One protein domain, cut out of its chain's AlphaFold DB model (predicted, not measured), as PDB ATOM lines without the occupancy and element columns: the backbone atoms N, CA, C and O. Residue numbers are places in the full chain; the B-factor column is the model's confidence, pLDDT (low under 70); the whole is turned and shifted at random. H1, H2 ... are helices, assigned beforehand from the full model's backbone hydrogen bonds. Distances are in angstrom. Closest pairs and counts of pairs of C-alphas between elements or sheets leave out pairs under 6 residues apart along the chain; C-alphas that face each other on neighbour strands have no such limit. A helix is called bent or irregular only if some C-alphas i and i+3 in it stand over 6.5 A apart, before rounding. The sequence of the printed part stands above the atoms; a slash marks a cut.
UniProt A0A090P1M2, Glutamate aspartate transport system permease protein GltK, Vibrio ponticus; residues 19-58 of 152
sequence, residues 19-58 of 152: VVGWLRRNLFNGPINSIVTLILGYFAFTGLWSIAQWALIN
ATOM      1  N   VAL A  19      -6.613 -33.597 -13.071       91.31
ATOM      2  CA  VAL A  19      -5.274 -33.027 -13.320       91.31
ATOM      3  C   VAL A  19      -5.344 -31.533 -13.632       91.31
ATOM      4  O   VAL A  19      -4.570 -30.751 -13.089       91.31
ATOM      5  N   VAL A  20      -6.308 -31.105 -14.453       88.88
ATOM      6  CA  VAL A  20      -6.463 -29.692 -14.838       88.88
ATOM      7  C   VAL A  20      -6.808 -28.823 -13.627       88.88
ATOM      8  O   VAL A  20      -6.201 -27.767 -13.432       88.88
ATOM      9  N   GLY A  21      -7.734 -29.283 -12.778       89.25
ATOM     10  CA  GLY A  21      -8.065 -28.603 -11.527       89.25
ATOM     11  C   GLY A  21      -6.882 -28.541 -10.557       89.25
ATOM     12  O   GLY A  21      -6.694 -27.523  -9.889       89.25
ATOM     13  N   TRP A  22      -6.053 -29.589 -10.509       92.94
ATOM     14  CA  TRP A  22      -4.831 -29.614  -9.703       92.94
ATOM     15  C   TRP A  22      -3.775 -28.624 -10.214       92.94
ATOM     16  O   TRP A  22      -3.253 -27.843  -9.420       92.94
ATOM     17  N   LEU A  23      -3.506 -28.584 -11.524       93.00
ATOM     18  CA  LEU A  23      -2.532 -27.660 -12.122       93.00
ATOM     19  C   LEU A  23      -2.922 -26.201 -11.871       93.00
ATOM     20  O   LEU A  23      -2.087 -25.395 -11.466       93.00
ATOM     21  N   ARG A  24      -4.205 -25.857 -12.046       90.19
ATOM     22  CA  ARG A  24      -4.699 -24.501 -11.760       90.19
ATOM     23  C   ARG A  24      -4.563 -24.130 -10.288       90.19
ATOM     24  O   ARG A  24      -4.186 -23.006  -9.988       90.19
ATOM     25  N   ARG A  25      -4.850 -25.059  -9.374       91.19
ATOM     26  CA  ARG A  25      -4.773 -24.800  -7.930       91.19
ATOM     27  C   ARG A  25      -3.340 -24.705  -7.398       91.19
ATOM     28  O   ARG A  25      -3.112 -23.935  -6.469       91.19
ATOM     29  N   ASN A  26      -2.396 -25.450  -7.972       93.69
ATOM     30  CA  ASN A  26      -1.034 -25.551  -7.435       93.69
ATOM     31  C   ASN A  26       0.002 -24.736  -8.218       93.69
ATOM     32  O   ASN A  26       0.867 -24.125  -7.604       93.69
ATOM     33  N   LEU A  27      -0.082 -24.705  -9.551       94.12
ATOM     34  CA  LEU A  27       0.927 -24.064 -10.403       94.12
ATOM     35  C   LEU A  27       0.471 -22.695 -10.934       94.12
ATOM     36  O   LEU A  27       1.242 -21.742 -10.959       94.12
ATOM     37  N   PHE A  28      -0.805 -22.573 -11.313       95.12
ATOM     38  CA  PHE A  28      -1.348 -21.379 -11.981       95.12
ATOM     39  C   PHE A  28      -2.408 -20.643 -11.145       95.12
ATOM     40  O   PHE A  28      -3.383 -20.119 -11.681       95.12
ATOM     41  N   ASN A  29      -2.244 -20.610  -9.822       93.62
ATOM     42  CA  ASN A  29      -3.231 -20.024  -8.900       93.62
ATOM     43  C   ASN A  29      -3.152 -18.487  -8.780       93.62
ATOM     44  O   ASN A  29      -3.929 -17.883  -8.045       93.62
ATOM     45  N   GLY A  30      -2.228 -17.850  -9.500       95.38
ATOM     46  CA  GLY A  30      -2.050 -16.401  -9.532       95.38
ATOM     47  C   GLY A  30      -1.014 -15.976 -10.579       95.38
ATOM     48  O   GLY A  30      -0.292 -16.829 -11.105       95.38
ATOM     49  N   PRO A  31      -0.911 -14.671 -10.890       94.50
ATOM     50  CA  PRO A  31      -0.025 -14.165 -11.942       94.50
ATOM     51  C   PRO A  31       1.456 -14.445 -11.654       94.50
ATOM     52  O   PRO A  31       2.162 -14.922 -12.537       94.50
ATOM     53  N   ILE A  32       1.914 -14.246 -10.411       96.56
ATOM     54  CA  ILE A  32       3.309 -14.517 -10.020       96.56
ATOM     55  C   ILE A  32       3.629 -16.010 -10.165       96.56
ATOM     56  O   ILE A  32       4.590 -16.369 -10.838       96.56
ATOM     57  N   ASN A  33       2.790 -16.884  -9.600       96.19
ATOM     58  CA  ASN A  33       3.002 -18.334  -9.663       96.19
ATOM     59  C   ASN A  33       2.921 -18.866 -11.097       96.19
ATOM     60  O   ASN A  33       3.696 -19.745 -11.465       96.19
ATOM     61  N   SER A  34       2.073 -18.272 -11.939       96.31
ATOM     62  CA  SER A  34       2.007 -18.604 -13.365       96.31
ATOM     63  C   SER A  34       3.304 -18.242 -14.089       96.31
ATOM     64  O   SER A  34       3.838 -19.071 -14.820       96.31
ATOM     65  N   ILE A  35       3.848 -17.042 -13.854       97.75
ATOM     66  CA  ILE A  35       5.119 -16.606 -14.453       97.75
ATOM     67  C   ILE A  35       6.267 -17.507 -13.988       97.75
ATOM     68  O   ILE A  35       7.014 -18.020 -14.818       97.75
ATOM     69  N   VAL A  36       6.383 -17.752 -12.680       97.50
ATOM     70  CA  VAL A  36       7.430 -18.623 -12.121       97.50
ATOM     71  C   VAL A  36       7.311 -20.041 -12.675       97.50
ATOM     72  O   VAL A  36       8.313 -20.611 -13.099       97.50
ATOM     73  N   THR A  37       6.097 -20.593 -12.751       97.38
ATOM     74  CA  THR A  37       5.851 -21.919 -13.334       97.38
ATOM     75  C   THR A  37       6.307 -21.986 -14.787       97.38
ATOM     76  O   THR A  37       6.953 -22.956 -15.172       97.38
ATOM     77  N   LEU A  38       6.004 -20.970 -15.601       97.31
ATOM     78  CA  LEU A  38       6.424 -20.940 -17.003       97.31
ATOM     79  C   LEU A  38       7.945 -20.839 -17.143       97.31
ATOM     80  O   LEU A  38       8.522 -21.545 -17.964       97.31
ATOM     81  N   ILE A  39       8.598 -20.013 -16.323       98.06
ATOM     82  CA  ILE A  39      10.060 -19.868 -16.326       98.06
ATOM     83  C   ILE A  39      10.733 -21.187 -15.929       98.06
ATOM     84  O   ILE A  39      11.612 -21.673 -16.639       98.06
ATOM     85  N   LEU A  40      10.301 -21.801 -14.823       97.88
ATOM     86  CA  LEU A  40      10.834 -23.088 -14.375       97.88
ATOM     87  C   LEU A  40      10.545 -24.197 -15.387       97.88
ATOM     88  O   LEU A  40      11.426 -24.998 -15.674       97.88
ATOM     89  N   GLY A  41       9.342 -24.217 -15.962       97.56
ATOM     90  CA  GLY A  41       8.967 -25.153 -17.016       97.56
ATOM     91  C   GLY A  41       9.841 -25.005 -18.259       97.56
ATOM     92  O   GLY A  41      10.264 -26.010 -18.822       97.56
ATOM     93  N   TYR A  42      10.176 -23.774 -18.651       97.94
ATOM     94  CA  TYR A  42      11.082 -23.503 -19.764       97.94
ATOM     95  C   TYR A  42      12.494 -24.026 -19.488       97.94
ATOM     96  O   TYR A  42      13.029 -24.766 -20.310       97.94
ATOM     97  N   PHE A  43      13.085 -23.706 -18.331       98.25
ATOM     98  CA  PHE A  43      14.417 -24.208 -17.972       98.25
ATOM     99  C   PHE A  43      14.450 -25.727 -17.799       98.25
ATOM    100  O   PHE A  43      15.405 -26.374 -18.221       98.25
ATOM    101  N   ALA A  44      13.403 -26.308 -17.214       98.06
ATOM    102  CA  ALA A  44      13.272 -27.751 -17.108       98.06
ATOM    103  C   ALA A  44      13.205 -28.384 -18.500       98.06
ATOM    104  O   ALA A  44      13.931 -29.333 -18.770       98.06
ATOM    105  N   PHE A  45      12.389 -27.839 -19.405       98.06
ATOM    106  CA  PHE A  45      12.267 -28.358 -20.762       98.06
ATOM    107  C   PHE A  45      13.582 -28.254 -21.541       98.06
ATOM    108  O   PHE A  45      14.016 -29.243 -22.125       98.06
ATOM    109  N   THR A  46      14.244 -27.094 -21.528       97.69
ATOM    110  CA  THR A  46      15.515 -26.912 -22.244       97.69
ATOM    111  C   THR A  46      16.625 -27.772 -21.650       97.69
ATOM    112  O   THR A  46      17.337 -28.432 -22.400       97.69
ATOM    113  N   GLY A  47      16.726 -27.856 -20.321       97.50
ATOM    114  CA  GLY A  47      17.686 -28.725 -19.642       97.50
ATOM    115  C   GLY A  47      17.452 -30.205 -19.944       97.50
ATOM    116  O   GLY A  47      18.386 -30.914 -20.313       97.50
ATOM    117  N   LEU A  48      16.202 -30.671 -19.860       97.75
ATOM    118  CA  LEU A  48      15.839 -32.047 -20.207       97.75
ATOM    119  C   LEU A  48      16.117 -32.350 -21.679       97.75
ATOM    120  O   LEU A  48      16.612 -33.431 -21.988       97.75
ATOM    121  N   TRP A  49      15.846 -31.402 -22.577       97.38
ATOM    122  CA  TRP A  49      16.156 -31.551 -23.995       97.38
ATOM    123  C   TRP A  49      17.661 -31.670 -24.239       97.38
ATOM    124  O   TRP A  49      18.090 -32.585 -24.936       97.38
ATOM    125  N   SER A  50      18.479 -30.811 -23.622       96.19
ATOM    126  CA  SER A  50      19.939 -30.895 -23.720       96.19
ATOM    127  C   SER A  50      20.482 -32.212 -23.159       96.19
ATOM    128  O   SER A  50      21.340 -32.831 -23.787       96.19
ATOM    129  N   ILE A  51      19.953 -32.685 -22.026       96.94
ATOM    130  CA  ILE A  51      20.323 -33.988 -21.454       96.94
ATOM    131  C   ILE A  51      19.924 -35.120 -22.400       96.94
ATOM    132  O   ILE A  51      20.727 -36.015 -22.629       96.94
ATOM    133  N   ALA A  52      18.721 -35.090 -22.977       96.75
ATOM    134  CA  ALA A  52      18.277 -36.111 -23.921       96.75
ATOM    135  C   ALA A  52      19.122 -36.109 -25.205       96.75
ATOM    136  O   ALA A  52      19.483 -37.173 -25.709       96.75
ATOM    137  N   GLN A  53      19.492 -34.928 -25.709       96.44
ATOM    138  CA  GLN A  53      20.395 -34.814 -26.850       96.44
ATOM    139  C   GLN A  53      21.765 -35.415 -26.549       96.44
ATOM    140  O   GLN A  53      22.253 -36.221 -27.334       96.44
ATOM    141  N   TRP A  54      22.356 -35.083 -25.403       96.12
ATOM    142  CA  TRP A  54      23.658 -35.609 -25.000       96.12
ATOM    143  C   TRP A  54      23.617 -37.113 -24.686       96.12
ATOM    144  O   TRP A  54      24.446 -37.866 -25.186       96.12
ATOM    145  N   ALA A  55      22.651 -37.562 -23.882       95.75
ATOM    146  CA  ALA A  55      22.596 -38.927 -23.367       95.75
ATOM    147  C   ALA A  55      22.020 -39.939 -24.357       95.75
ATOM    148  O   ALA A  55      22.341 -41.115 -24.241       95.75
ATOM    149  N   LEU A  56      21.150 -39.533 -25.288       94.62
ATOM    150  CA  LEU A  56      20.438 -40.478 -26.154       94.62
ATOM    151  C   LEU A  56      20.726 -40.272 -27.639       94.62
ATOM    152  O   LEU A  56      20.990 -41.247 -28.339       94.62
ATOM    153  N   ILE A  57      20.660 -39.025 -28.117       93.88
ATOM    154  CA  ILE A  57      20.699 -38.720 -29.557       93.88
ATOM    155  C   ILE A  57      22.140 -38.703 -30.079       93.88
ATOM    156  O   ILE A  57      22.436 -39.370 -31.063       93.88
ATOM    157  N   ASN A  58      23.029 -37.974 -29.406       94.94
ATOM    158  CA  ASN A  58      24.432 -37.808 -29.798       94.94
ATOM    159  C   ASN A  58      25.363 -38.800 -29.082       94.94
ATOM    160  O   ASN A  58      26.573 -38.593 -29.055       94.94
TER     161      ASN A  58
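What this domain is: This is residues 19 to 58 of the 152 residues of the protein "Glutamate aspartate transport system permease protein GltK" of Vibrio ponticus (UniProt A0A090P1M2). The model has the shape of an L: one long helix, H2, makes the long arm, and the short helix H1 with the link after it makes the short arm, with the corner near Gly 30 and Pro 31. Residues 39 to 58, of which 39 to 57 belong to H2, stick out free. The printed part has 40 residues with two named helices, H1 then H2, and no named strand; the class is all helix. It is only just extended, close to loose, with a radius of gyration of the C-alphas of 13.6 A, and flat, spanning 39 by 20 by 8 A.

Where its parts are: H1, residues 19 to 26, begins at C-alpha 19 (-5.274, -33.027, -13.320) and measures 10.4 A. H2, residues 31 to 57, measures 36.6 A and ends at C-alpha 57 (20.699, -38.720, -29.557). H2 is neither bent nor irregular, but only just: C-alphas 54 and 57 are 6.3 A apart.

How they stand to each other: H1 and H2 are apart, with no C-alpha of one within 8 A of the other. A tight link of 4 residues joins them. In H1 and H2 every O i to N i+4 pair is within hydrogen-bond range.

The domain as a whole: The C-alphas of Gly 30 and Asn 58, the two farthest apart, are 39.6 A apart. The printed part has no cut, and no printed residue is under pLDDT 70.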